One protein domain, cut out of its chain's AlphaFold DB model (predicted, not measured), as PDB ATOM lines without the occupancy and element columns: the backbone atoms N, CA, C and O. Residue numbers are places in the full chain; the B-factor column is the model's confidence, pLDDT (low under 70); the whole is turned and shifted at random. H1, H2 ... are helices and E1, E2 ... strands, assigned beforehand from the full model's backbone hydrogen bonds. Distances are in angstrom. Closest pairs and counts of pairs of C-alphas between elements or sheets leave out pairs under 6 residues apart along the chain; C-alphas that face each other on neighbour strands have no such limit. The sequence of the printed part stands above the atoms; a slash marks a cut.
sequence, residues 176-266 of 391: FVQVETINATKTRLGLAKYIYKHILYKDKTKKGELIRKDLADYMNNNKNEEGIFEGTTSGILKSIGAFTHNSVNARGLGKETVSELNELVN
ATOM      1  N   PHE A 176     -41.079 -26.834  18.645       61.97
ATOM      2  CA  PHE A 176     -40.716 -25.907  17.577       61.97
ATOM      3  C   PHE A 176     -39.452 -25.139  17.976       61.97
ATOM      4  O   PHE A 176     -39.414 -24.473  19.012       61.97
ATOM      5  N   VAL A 177     -38.409 -25.260  17.164       68.50
ATOM      6  CA  VAL A 177     -37.149 -24.534  17.305       68.50
ATOM      7  C   VAL A 177     -37.128 -23.453  16.241       68.50
ATOM      8  O   VAL A 177     -37.057 -23.753  15.047       68.50
ATOM      9  N   GLN A 178     -37.198 -22.200  16.681       70.56
ATOM     10  CA  GLN A 178     -37.036 -21.055  15.800       70.56
ATOM     11  C   GLN A 178     -35.565 -20.932  15.387       70.56
ATOM     12  O   GLN A 178     -34.659 -21.096  16.200       70.56
ATOM     13  N   VAL A 179     -35.345 -20.660  14.108       75.50
ATOM     14  CA  VAL A 179     -34.039 -20.476  13.483       75.50
ATOM     15  C   VAL A 179     -33.979 -19.057  12.945       75.50
ATOM     16  O   VAL A 179     -34.944 -18.569  12.352       75.50
ATOM     17  N   GLU A 180     -32.842 -18.398  13.145       76.19
ATOM     18  CA  GLU A 180     -32.604 -17.080  12.573       76.19
ATOM     19  C   GLU A 180     -32.611 -17.161  11.040       76.19
ATOM     20  O   GLU A 180     -31.892 -17.962  10.431       76.19
ATOM     21  N   THR A 181     -33.453 -16.341  10.413       82.94
ATOM     22  CA  THR A 181     -33.450 -16.161   8.964       82.94
ATOM     23  C   THR A 181     -32.354 -15.174   8.577       82.94
ATOM     24  O   THR A 181     -32.074 -14.207   9.286       82.94
ATOM     25  N   ILE A 182     -31.713 -15.401   7.434       84.31
ATOM     26  CA  ILE A 182     -30.657 -14.520   6.938       84.31
ATOM     27  C   ILE A 182     -31.273 -13.151   6.635       84.31
ATOM     28  O   ILE A 182     -32.048 -13.011   5.688       84.31
ATOM     29  N   ASN A 183     -30.889 -12.123   7.396       79.38
ATOM     30  CA  ASN A 183     -31.457 -10.774   7.273       79.38
ATOM     31  C   ASN A 183     -31.366 -10.195   5.850       79.38
ATOM     32  O   ASN A 183     -32.295  -9.527   5.404       79.38
ATOM     33  N   ALA A 184     -30.293 -10.495   5.111       79.81
ATOM     34  CA  ALA A 184     -30.123 -10.055   3.723       79.81
ATOM     35  C   ALA A 184     -31.183 -10.621   2.758       79.81
ATOM     36  O   ALA A 184     -31.341 -10.101   1.661       79.81
ATOM     37  N   THR A 185     -31.915 -11.667   3.156       88.75
ATOM     38  CA  THR A 185     -32.946 -12.322   2.337       88.75
ATOM     39  C   THR A 185     -34.362 -11.808   2.609       88.75
ATOM     40  O   THR A 185     -35.308 -12.347   2.046       88.75
ATOM     41  N   LYS A 186     -34.530 -10.768   3.443       85.69
ATOM     42  CA  LYS A 186     -35.848 -10.184   3.764       85.69
ATOM     43  C   LYS A 186     -36.582  -9.570   2.576       85.69
ATOM     44  O   LYS A 186     -37.788  -9.425   2.643       85.69
ATOM     45  N   THR A 187     -35.869  -9.242   1.504       86.31
ATOM     46  CA  THR A 187     -36.471  -8.828   0.232       86.31
ATOM     47  C   THR A 187     -36.195  -9.872  -0.841       86.31
ATOM     48  O   THR A 187     -35.188 -10.583  -0.770       86.31
ATOM     49  N   ARG A 188     -37.044  -9.975  -1.865       90.50
ATOM     50  CA  ARG A 188     -36.848 -10.873  -3.016       90.50
ATOM     51  C   ARG A 188     -35.556 -10.528  -3.743       90.50
ATOM     52  O   ARG A 188     -34.722 -11.398  -3.994       90.50
ATOM     53  N   LEU A 189     -35.315  -9.237  -3.974       85.88
ATOM     54  CA  LEU A 189     -34.049  -8.771  -4.537       85.88
ATOM     55  C   LEU A 189     -32.860  -9.084  -3.613       85.88
ATOM     56  O   LEU A 189     -31.776  -9.429  -4.088       85.88
ATOM     57  N   GLY A 190     -33.049  -8.968  -2.298       88.50
ATOM     58  CA  GLY A 190     -32.058  -9.319  -1.285       88.50
ATOM     59  C   GLY A 190     -31.698 -10.803  -1.310       88.50
ATOM     60  O   GLY A 190     -30.515 -11.138  -1.333       88.50
ATOM     61  N   LEU A 191     -32.693 -11.687  -1.420       92.12
ATOM     62  CA  LEU A 191     -32.509 -13.127  -1.603       92.12
ATOM     63  C   LEU A 191     -31.674 -13.426  -2.854       92.12
ATOM     64  O   LEU A 191     -30.653 -14.107  -2.757       92.12
ATOM     65  N   ALA A 192     -32.057 -12.867  -4.005       89.25
ATOM     66  CA  ALA A 192     -31.329 -13.058  -5.257       89.25
ATOM     67  C   ALA A 192     -29.873 -12.565  -5.155       89.25
ATOM     68  O   ALA A 192     -28.933 -13.295  -5.477       89.25
ATOM     69  N   LYS A 193     -29.660 -11.353  -4.621       87.19
ATOM     70  CA  LYS A 193     -28.318 -10.789  -4.395       87.19
ATOM     71  C   LYS A 193     -27.501 -11.626  -3.415       87.19
ATOM     72  O   LYS A 193     -26.295 -11.764  -3.619       87.19
ATOM     73  N   TYR A 194     -28.129 -12.168  -2.372       91.75
ATOM     74  CA  TYR A 194     -27.458 -13.010  -1.390       91.75
ATOM     75  C   TYR A 194     -26.918 -14.277  -2.050       91.75
ATOM     76  O   TYR A 194     -25.719 -14.542  -1.974       91.75
ATOM     77  N   ILE A 195     -27.775 -15.000  -2.778       91.88
ATOM     78  CA  ILE A 195     -27.380 -16.208  -3.506       91.88
ATOM     79  C   ILE A 195     -26.272 -15.893  -4.517       91.88
ATOM     80  O   ILE A 195     -25.237 -16.561  -4.531       91.88
ATOM     81  N   TYR A 196     -26.450 -14.838  -5.315       90.94
ATOM     82  CA  TYR A 196     -25.474 -14.427  -6.320       90.94
ATOM     83  C   TYR A 196     -24.099 -14.142  -5.699       90.94
ATOM     84  O   TYR A 196     -23.094 -14.701  -6.133       90.94
ATOM     85  N   LYS A 197     -24.045 -13.264  -4.688       89.25
ATOM     86  CA  LYS A 197     -22.785 -12.728  -4.145       89.25
ATOM     87  C   LYS A 197     -22.109 -13.660  -3.148       89.25
ATOM     88  O   LYS A 197     -20.885 -13.740  -3.144       89.25
ATOM     89  N   HIS A 198     -22.878 -14.322  -2.288       89.50
ATOM     90  CA  HIS A 198     -22.323 -15.064  -1.155       89.50
ATOM     91  C   HIS A 198     -22.164 -16.555  -1.422       89.50
ATOM     92  O   HIS A 198     -21.302 -17.161  -0.790       89.50
ATOM     93  N   ILE A 199     -22.933 -17.111  -2.362       90.81
ATOM     94  CA  ILE A 199     -22.936 -18.549  -2.643       90.81
ATOM     95  C   ILE A 199     -22.333 -18.818  -4.025       90.81
ATOM     96  O   ILE A 199     -21.265 -19.418  -4.146       90.81
ATOM     97  N   LEU A 200     -22.960 -18.303  -5.087       89.56
ATOM     98  CA  LEU A 200     -22.575 -18.621  -6.467       89.56
ATOM     99  C   LEU A 200     -21.276 -17.938  -6.912       89.56
ATOM    100  O   LEU A 200     -20.521 -18.515  -7.683       89.56
ATOM    101  N   TYR A 201     -20.960 -16.732  -6.429       90.38
ATOM    102  CA  TYR A 201     -19.717 -16.041  -6.812       90.38
ATOM    103  C   TYR A 201     -18.442 -16.780  -6.368       90.38
ATOM    104  O   TYR A 201     -17.381 -16.637  -6.996       90.38
ATOM    105  N   LYS A 202     -18.540 -17.562  -5.287       91.69
ATOM    106  CA  LYS A 202     -17.456 -18.406  -4.774       91.69
ATOM    107  C   LYS A 202     -17.276 -19.677  -5.605       91.69
ATOM    108  O   LYS A 202     -16.160 -20.184  -5.679       91.69
ATOM    109  N   ASP A 203     -18.334 -20.157  -6.257       90.25
ATOM    110  CA  ASP A 203     -18.274 -21.328  -7.123       90.25
ATOM    111  C   ASP A 203     -17.598 -20.969  -8.459       90.25
ATOM    112  O   ASP A 203     -18.111 -20.175  -9.248       90.25
ATOM    113  N   LYS A 204     -16.406 -21.529  -8.698       92.81
ATOM    114  CA  LYS A 204     -15.615 -21.313  -9.926       92.81
ATOM    115  C   LYS A 204     -15.841 -22.392 -10.987       92.81
ATOM    116  O   LYS A 204     -15.107 -22.458 -11.970       92.81
ATOM    117  N   THR A 205     -16.810 -23.280 -10.787       92.00
ATOM    118  CA  THR A 205     -17.171 -24.286 -11.788       92.00
ATOM    119  C   THR A 205     -17.951 -23.647 -12.937       92.00
ATOM    120  O   THR A 205     -18.697 -22.686 -12.748       92.00
ATOM    121  N   LYS A 206     -17.875 -24.246 -14.134       92.12
ATOM    122  CA  LYS A 206     -18.693 -23.824 -15.289       92.12
ATOM    123  C   LYS A 206     -20.194 -23.829 -14.975       92.12
ATOM    124  O   LYS A 206     -20.938 -23.004 -15.495       92.12
ATOM    125  N   LYS A 207     -20.649 -24.765 -14.131       89.25
ATOM    126  CA  LYS A 207     -22.056 -24.854 -13.725       89.25
ATOM    127  C   LYS A 207     -22.435 -23.712 -12.783       89.25
ATOM    128  O   LYS A 207     -23.493 -23.125 -12.976       89.25
ATOM    129  N   GLY A 208     -21.572 -23.372 -11.824       90.00
ATOM    130  CA  GLY A 208     -21.757 -22.219 -10.940       90.00
ATOM    131  C   GLY A 208     -21.825 -20.905 -11.715       90.00
ATOM    132  O   GLY A 208     -22.720 -20.096 -11.480       90.00
ATOM    133  N   GLU A 209     -20.951 -20.726 -12.709       90.94
ATOM    134  CA  GLU A 209     -20.969 -19.558 -13.597       90.94
ATOM    135  C   GLU A 209     -22.251 -19.459 -14.428       90.94
ATOM    136  O   GLU A 209     -22.815 -18.369 -14.533       90.94
ATOM    137  N   LEU A 210     -22.720 -20.584 -14.979       90.75
ATOM    138  CA  LEU A 210     -23.973 -20.656 -15.729       90.75
ATOM    139  C   LEU A 210     -25.165 -20.263 -14.854       90.75
ATOM    140  O   LEU A 210     -25.884 -19.336 -15.198       90.75
ATOM    141  N   ILE A 211     -25.323 -20.891 -13.685       89.69
ATOM    142  CA  ILE A 211     -26.438 -20.591 -12.774       89.69
ATOM    143  C   ILE A 211     -26.391 -19.132 -12.304       89.69
ATOM    144  O   ILE A 211     -27.417 -18.465 -12.178       89.69
ATOM    145  N   ARG A 212     -25.190 -18.602 -12.054       90.00
ATOM    146  CA  ARG A 212     -25.006 -17.193 -11.702       90.00
ATOM    147  C   ARG A 212     -25.477 -16.266 -12.825       90.00
ATOM    148  O   ARG A 212     -26.073 -15.231 -12.527       90.00
ATOM    149  N   LYS A 213     -25.200 -16.619 -14.083       89.81
ATOM    150  CA  LYS A 213     -25.694 -15.888 -15.252       89.81
ATOM    151  C   LYS A 213     -27.217 -15.983 -15.346       89.81
ATOM    152  O   LYS A 213     -27.853 -14.943 -15.420       89.81
ATOM    153  N   ASP A 214     -27.789 -17.179 -15.227       89.75
ATOM    154  CA  ASP A 214     -29.241 -17.396 -15.290       89.75
ATOM    155  C   ASP A 214     -29.987 -16.581 -14.218       89.75
ATOM    156  O   ASP A 214     -31.003 -15.944 -14.497       89.75
ATOM    157  N   LEU A 215     -29.447 -16.526 -12.994       91.25
ATOM    158  CA  LEU A 215     -29.990 -15.698 -11.917       91.25
ATOM    159  C   LEU A 215     -29.875 -14.195 -12.226       91.25
ATOM    160  O   LEU A 215     -30.808 -13.444 -11.943       91.25
ATOM    161  N   ALA A 216     -28.759 -13.737 -12.798       90.12
ATOM    162  CA  ALA A 216     -28.599 -12.336 -13.196       90.12
ATOM    163  C   ALA A 216     -29.552 -11.948 -14.335       90.12
ATOM    164  O   ALA A 216     -30.169 -10.885 -14.276       90.12
ATOM    165  N   ASP A 217     -29.701 -12.819 -15.330       90.56
ATOM    166  CA  ASP A 217     -30.621 -12.636 -16.449       90.56
ATOM    167  C   ASP A 217     -32.064 -12.587 -15.928       90.56
ATOM    168  O   ASP A 217     -32.801 -11.656 -16.248       90.56
ATOM    169  N   TYR A 218     -32.444 -13.488 -15.016       91.25
ATOM    170  CA  TYR A 218     -33.740 -13.432 -14.336       91.25
ATOM    171  C   TYR A 218     -33.949 -12.107 -13.583       91.25
ATOM    172  O   TYR A 218     -34.993 -11.471 -13.730       91.25
ATOM    173  N   MET A 219     -32.956 -11.650 -12.813       88.12
ATOM    174  CA  MET A 219     -33.027 -10.373 -12.091       88.12
ATOM    175  C   MET A 219     -33.177  -9.162 -13.017       88.12
ATOM    176  O   MET A 219     -33.804  -8.177 -12.632       88.12
ATOM    177  N   ASN A 220     -32.574  -9.200 -14.204       86.12
ATOM    178  CA  ASN A 220     -32.629  -8.101 -15.163       86.12
ATOM    179  C   ASN A 220     -33.911  -8.115 -15.997       86.12
ATOM    180  O   ASN A 220     -34.459  -7.049 -16.251       86.12
ATOM    181  N   ASN A 221     -34.407  -9.299 -16.357       91.62
ATOM    182  CA  ASN A 221     -35.607  -9.463 -17.179       91.62
ATOM    183  C   ASN A 221     -36.912  -9.253 -16.398       91.62
ATOM    184  O   ASN A 221     -37.955  -9.065 -17.009       91.62
ATOM    185  N   ASN A 222     -36.873  -9.293 -15.063       90.06
ATOM    186  CA  ASN A 222     -38.048  -9.103 -14.204       90.06
ATOM    187  C   ASN A 222     -38.002  -7.749 -13.488       90.06
ATOM    188  O   ASN A 222     -38.148  -7.675 -12.265       90.06
ATOM    189  N   LYS A 223     -37.739  -6.686 -14.247       85.50
ATOM    190  CA  LYS A 223     -37.860  -5.303 -13.788       85.50
ATOM    191  C   LYS A 223     -38.982  -4.612 -14.550       85.50
ATOM    192  O   LYS A 223     -39.142  -4.873 -15.739       85.50
ATOM    193  N   ASN A 224     -39.719  -3.741 -13.874       81.44
ATOM    194  CA  ASN A 224     -40.690  -2.873 -14.530       81.44
ATOM    195  C   ASN A 224     -40.001  -1.706 -15.261       81.44
ATOM    196  O   ASN A 224     -38.771  -1.592 -15.264       81.44
ATOM    197  N   GLU A 225     -40.798  -0.834 -15.879       80.44
ATOM    198  CA  GLU A 225     -40.320   0.329 -16.642       80.44
ATOM    199  C   GLU A 225     -39.487   1.307 -15.792       80.44
ATOM    200  O   GLU A 225     -38.565   1.944 -16.301       80.44
ATOM    201  N   GLU A 226     -39.737   1.363 -14.481       79.81
ATOM    202  CA  GLU A 226     -38.979   2.166 -13.511       79.81
ATOM    203  C   GLU A 226     -37.691   1.468 -13.028       79.81
ATOM    204  O   GLU A 226     -36.929   2.004 -12.220       79.81
ATOM    205  N   GLY A 227     -37.420   0.250 -13.506       76.19
ATOM    206  CA  GLY A 227     -36.261  -0.548 -13.118       76.19
ATOM    207  C   GLY A 227     -36.400  -1.252 -11.763       76.19
ATOM    208  O   GLY A 227     -35.420  -1.835 -11.278       76.19
ATOM    209  N   ILE A 228     -37.589  -1.233 -11.152       79.88
ATOM    210  CA  ILE A 228     -37.886  -1.916  -9.888       79.88
ATOM    211  C   ILE A 228     -38.047  -3.409 -10.161       79.88
ATOM    212  O   ILE A 228     -38.720  -3.817 -11.102       79.88
ATOM    213  N   PHE A 229     -37.408  -4.242  -9.339       83.62
ATOM    214  CA  PHE A 229     -37.477  -5.693  -9.477       83.62
ATOM    215  C   PHE A 229     -38.842  -6.232  -9.024       83.62
ATOM    216  O   PHE A 229     -39.208  -6.089  -7.859       83.62
ATOM    217  N   GLU A 230     -39.551  -6.912  -9.925       85.88
ATOM    218  CA  GLU A 230     -40.883  -7.490  -9.696       85.88
ATOM    219  C   GLU A 230     -40.900  -9.023  -9.764       85.88
ATOM    220  O   GLU A 230     -41.949  -9.647  -9.602       85.88
ATOM    221  N   GLY A 231     -39.737  -9.655  -9.943       89.50
ATOM    222  CA  GLY A 231     -39.629 -11.111  -9.983       89.50
ATOM    223  C   GLY A 231     -40.079 -11.785  -8.682       89.50
ATOM    224  O   GLY A 231     -40.027 -11.220  -7.590       89.50
ATOM    225  N   THR A 232     -40.492 -13.043  -8.788       93.31
ATOM    226  CA  THR A 232     -40.985 -13.850  -7.664       93.31
ATOM    227  C   THR A 232     -39.868 -14.626  -6.968       93.31
ATOM    228  O   THR A 232     -38.864 -15.003  -7.583       93.31
ATOM    229  N   THR A 233     -40.067 -14.929  -5.686       93.38
ATOM    230  CA  THR A 233     -39.243 -15.825  -4.861       93.38
ATOM    231  C   THR A 233     -39.112 -17.189  -5.517       93.38
ATOM    232  O   THR A 233     -38.012 -17.724  -5.639       93.38
ATOM    233  N   SER A 234     -40.224 -17.729  -6.011       89.69
ATOM    234  CA  SER A 234     -40.256 -18.968  -6.786       89.69
ATOM    235  C   SER A 234     -39.352 -18.932  -8.012       89.69
ATOM    236  O   SER A 234     -38.560 -19.849  -8.220       89.69
ATOM    237  N   GLY A 235     -39.427 -17.868  -8.816       89.94
ATOM    238  CA  GLY A 235     -38.593 -17.730 -10.005       89.94
ATOM    239  C   GLY A 235     -37.108 -17.586  -9.663       89.94
ATOM    240  O   GLY A 235     -36.279 -18.203 -10.329       89.94
ATOM    241  N   ILE A 236     -36.768 -16.907  -8.557       91.62
ATOM    242  CA  ILE A 236     -35.393 -16.891  -8.027       91.62
ATOM    243  C   ILE A 236     -34.943 -18.321  -7.716       91.62
ATOM    244  O   ILE A 236     -33.912 -18.761  -8.219       91.62
ATOM    245  N   LEU A 237     -35.719 -19.069  -6.928       88.31
ATOM    246  CA  LEU A 237     -35.365 -20.431  -6.518       88.31
ATOM    247  C   LEU A 237     -35.295 -21.409  -7.704       88.31
ATOM    248  O   LEU A 237     -34.422 -22.279  -7.725       88.31
ATOM    249  N   LYS A 238     -36.150 -21.237  -8.717       85.12
ATOM    250  CA  LYS A 238     -36.120 -22.005  -9.972       85.12
ATOM    251  C   LYS A 238     -34.892 -21.676 -10.819       85.12
ATOM    252  O   LYS A 238     -34.264 -22.601 -11.321       85.12
ATOM    253  N   SER A 239     -34.501 -20.400 -10.915       85.06
ATOM    254  CA  SER A 239     -33.313 -19.979 -11.682       85.06
ATOM    255  C   SER A 239     -32.012 -20.591 -11.152       85.06
ATOM    256  O   SER A 239     -31.083 -20.839 -11.915       85.06
ATOM    257  N   ILE A 240     -31.962 -20.905  -9.853       82.88
ATOM    258  CA  ILE A 240     -30.810 -21.560  -9.218       82.88
ATOM    259  C   ILE A 240     -30.956 -23.079  -9.085       82.88
ATOM    260  O   ILE A 240     -29.989 -23.772  -8.770       82.88
ATOM    261  N   GLY A 241     -32.166 -23.593  -9.302       70.50
ATOM    262  CA  GLY A 241     -32.495 -25.011  -9.269       70.50
ATOM    263  C   GLY A 241     -32.338 -25.712  -7.914       70.50
ATOM    264  O   GLY A 241     -32.116 -26.910  -7.934       70.50
ATOM    265  N   ALA A 242     -32.425 -25.026  -6.766       54.53
ATOM    266  CA  ALA A 242     -32.001 -25.535  -5.444       54.53
ATOM    267  C   ALA A 242     -32.566 -26.918  -5.013       54.53
ATOM    268  O   ALA A 242     -33.687 -27.305  -5.352       54.53
ATOM    269  N   PHE A 243     -31.773 -27.661  -4.222       60.69
ATOM    270  CA  PHE A 243     -31.696 -29.125  -4.285       60.69
ATOM    271  C   PHE A 243     -32.000 -29.907  -2.995       60.69
ATOM    272  O   PHE A 243     -32.022 -29.415  -1.871       60.69
ATOM    273  N   THR A 244     -32.156 -31.217  -3.193       45.84
ATOM    274  CA  THR A 244     -31.729 -32.263  -2.257       45.84
ATOM    275  C   THR A 244     -30.387 -32.833  -2.749       45.84
ATOM    276  O   THR A 244     -30.058 -32.722  -3.927       45.84
ATOM    277  N   HIS A 245     -29.604 -33.484  -1.885       44.41
ATOM    278  CA  HIS A 245     -28.284 -34.081  -2.184       44.41
ATOM    279  C   HIS A 245     -28.237 -35.045  -3.396       44.41
ATOM    280  O   HIS A 245     -27.149 -35.380  -3.854       44.41
ATOM    281  N   ASN A 246     -29.392 -35.445  -3.939       50.56
ATOM    282  CA  ASN A 246     -29.533 -36.346  -5.086       50.56
ATOM    283  C   ASN A 246     -29.974 -35.647  -6.385       50.56
ATOM    284  O   ASN A 246     -30.284 -36.323  -7.363       50.56
ATOM    285  N   SER A 247     -30.065 -34.316  -6.416       59.62
ATOM    286  CA  SER A 247     -30.529 -33.632  -7.623       59.62
ATOM    287  C   SER A 247     -29.482 -33.596  -8.732       59.62
ATOM    288  O   SER A 247     -28.312 -33.283  -8.513       59.62
ATOM    289  N   VAL A 248     -29.953 -33.814  -9.958       58.75
ATOM    290  CA  VAL A 248     -29.172 -33.729 -11.192       58.75
ATOM    291  C   VAL A 248     -28.474 -32.373 -11.350       58.75
ATOM    292  O   VAL A 248     -27.352 -32.364 -11.851       58.75
ATOM    293  N   ASN A 249     -29.039 -31.247 -10.880       59.94
ATOM    294  CA  ASN A 249     -28.369 -29.943 -11.043       59.94
ATOM    295  C   ASN A 249     -27.365 -29.583  -9.927       59.94
ATOM    296  O   ASN A 249     -26.636 -28.605 -10.086       59.94
ATOM    297  N   ALA A 250     -27.223 -30.411  -8.879       70.44
ATOM    298  CA  ALA A 250     -26.059 -30.356  -7.983       70.44
ATOM    299  C   ALA A 250     -24.791 -30.900  -8.673       70.44
ATOM    300  O   ALA A 250     -23.665 -30.633  -8.247       70.44
ATOM    301  N   ARG A 251     -24.960 -31.668  -9.761       76.50
ATOM    302  CA  ARG A 251     -23.855 -32.225 -10.538       76.50
ATOM    303  C   ARG A 251     -23.087 -31.103 -11.234       76.50
ATOM    304  O   ARG A 251     -23.626 -30.383 -12.070       76.50
ATOM    305  N   GLY A 252     -21.801 -31.002 -10.913       81.81
ATOM    306  CA  GLY A 252     -20.904 -30.000 -11.487       81.81
ATOM    307  C   GLY A 252     -20.804 -28.701 -10.690       81.81
ATOM    308  O   GLY A 252     -20.006 -27.864 -11.093       81.81
ATOM    309  N   LEU A 253     -21.546 -28.551  -9.586       86.94
ATOM    310  CA  LEU A 253     -21.340 -27.488  -8.596       86.94
ATOM    311  C   LEU A 253     -20.337 -27.915  -7.519       86.94
ATOM    312  O   LEU A 253     -20.135 -29.108  -7.262       86.94
ATOM    313  N   GLY A 254     -19.731 -26.932  -6.852       87.50
ATOM    314  CA  GLY A 254     -18.933 -27.157  -5.654       87.50
ATOM    315  C   GLY A 254     -19.774 -27.748  -4.517       87.50
ATOM    316  O   GLY A 254     -20.925 -27.367  -4.310       87.50
ATOM    317  N   LYS A 255     -19.199 -28.671  -3.733       86.69
ATOM    318  CA  LYS A 255     -19.901 -29.303  -2.597       86.69
ATOM    319  C   LYS A 255     -20.396 -28.281  -1.569       86.69
ATOM    320  O   LYS A 255     -21.501 -28.422  -1.056       86.69
ATOM    321  N   GLU A 256     -19.581 -27.266  -1.285       88.81
ATOM    322  CA  GLU A 256     -19.922 -26.175  -0.366       88.81
ATOM    323  C   GLU A 256     -21.115 -25.368  -0.888       88.81
ATOM    324  O   GLU A 256     -22.100 -25.210  -0.179       88.81
ATOM    325  N   THR A 257     -21.090 -24.981  -2.165       89.44
ATOM    326  CA  THR A 257     -22.190 -24.288  -2.849       89.44
ATOM    327  C   THR A 257     -23.490 -25.086  -2.784       89.44
ATOM    328  O   THR A 257     -24.528 -24.543  -2.421       89.44
ATOM    329  N   VAL A 258     -23.444 -26.388  -3.074       85.94
ATOM    330  CA  VAL A 258     -24.618 -27.270  -2.962       85.94
ATOM    331  C   VAL A 258     -25.140 -27.303  -1.524       85.94
ATOM    332  O   VAL A 258     -26.350 -27.260  -1.312       85.94
ATOM    333  N   SER A 259     -24.248 -27.362  -0.532       86.00
ATOM    334  CA  SER A 259     -24.629 -27.342   0.881       86.00
ATOM    335  C   SER A 259     -25.314 -26.030   1.267       86.00
ATOM    336  O   SER A 259     -26.412 -26.068   1.816       86.00
ATOM    337  N   GLU A 260     -24.717 -24.881   0.937       88.56
ATOM    338  CA  GLU A 260     -25.266 -23.555   1.249       88.56
ATOM    339  C   GLU A 260     -26.630 -23.329   0.570       88.56
ATOM    340  O   GLU A 260     -27.579 -22.883   1.216       88.56
ATOM    341  N   LEU A 261     -26.772 -23.702  -0.709       87.75
ATOM    342  CA  LEU A 261     -28.051 -23.610  -1.425       87.75
ATOM    343  C   LEU A 261     -29.132 -24.502  -0.802       87.75
ATOM    344  O   LEU A 261     -30.295 -24.103  -0.729       87.75
ATOM    345  N   ASN A 262     -28.763 -25.696  -0.332       83.75
ATOM    346  CA  ASN A 262     -29.701 -26.588   0.340       83.75
ATOM    347  C   ASN A 262     -30.126 -26.027   1.697       83.75
ATOM    348  O   ASN A 262     -31.308 -26.077   2.026       83.75
ATOM    349  N   GLU A 263     -29.198 -25.481   2.484       85.38
ATOM    350  CA  GLU A 263     -29.499 -24.898   3.799       85.38
ATOM    351  C   GLU A 263     -30.522 -23.752   3.715       85.38
ATOM    352  O   GLU A 263     -31.396 -23.672   4.583       85.38
ATOM    353  N   LEU A 264     -30.501 -22.950   2.640       86.50
ATOM    354  CA  LEU A 264     -31.448 -21.844   2.428       86.50
ATOM    355  C   LEU A 264     -32.916 -22.277   2.475       86.50
ATOM    356  O   LEU A 264     -33.753 -21.569   3.048       86.50
ATOM    357  N   VAL A 265     -33.232 -23.425   1.873       81.69
ATOM    358  CA  VAL A 265     -34.611 -23.900   1.656       81.69
ATOM    359  C   VAL A 265     -34.956 -25.166   2.445       81.69
ATOM    360  O   VAL A 265     -36.125 -25.563   2.498       81.69
ATOM    361  N   ASN A 266     -33.961 -25.825   3.045       78.38
ATOM    362  CA  ASN A 266     -34.155 -27.052   3.803       78.38
ATOM    363  C   ASN A 266     -34.832 -26.760   5.144       78.38
ATOM    364  O   ASN A 266     -34.257 -26.182   6.065       78.38
TER     365      ASN A 266
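What this domain is: This is residues 176 to 266 of the 391 residues of an uncharacterized protein of Staphylococcus warneri (UniProt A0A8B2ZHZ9). A small group of four helices has H1 at its hub: H2 runs back along H1, short H3 packs on both, and H4 packs on another part of H1. From this body an arm runs out to strand E1, and the link from H2 to H3 reaches out at Glu 225. The printed part has 91 residues, in the order E1, H1, H2, H3, H4, and is mostly helix. It is compact, with a radius of gyration of the C-alphas of 13.3 A, and flat, spanning 39 by 39 by 19 A.

Where its parts are: Find C-alpha 176 at (-40.716, -25.907, 17.577), where E1, residues 176 to 178, begins. H1, residues 188 to 202, runs 20.9 A from (-36.848, -10.873, -3.016). Next come H2, residues 206 to 221, 22.3 A, and H3, residues 233 to 240. H4, residues 255 to 265, runs 16.2 A to (-34.611, -23.900, 1.656).

How they stand to each other: Look first at H1 and H2, a helical hairpin: they touch, closest at the C-alphas of Leu 200 and Gly 208, 5.8 A, at a shallow tilt of 22 degrees, opposite ways. H3 touches residues 188 to 192 of H1 alone, closest at C-alphas 188 and 233, 5.8 A. H2 and H3 form another helical hairpin, closest at C-alphas 215 and 239, 5.4 A. H4 touches H1, closest at C-alphas 199 and 257, 5.8 A. E1 pairs with no named strand and is apart from the four helices. Every O i to N i+4 pair is within hydrogen-bond range in H2 and H3, 8 of 11 in H1 and 6 of 7 in H4.

The domain as a whole: The C-alphas farthest apart, Phe 176 and Glu 225, are 43.1 A apart. The printed part has no cut; the links H2 to H3 and H3 to H4 are long. Look for pLDDT under 70 at residues 176 to 177 and 242 to 249.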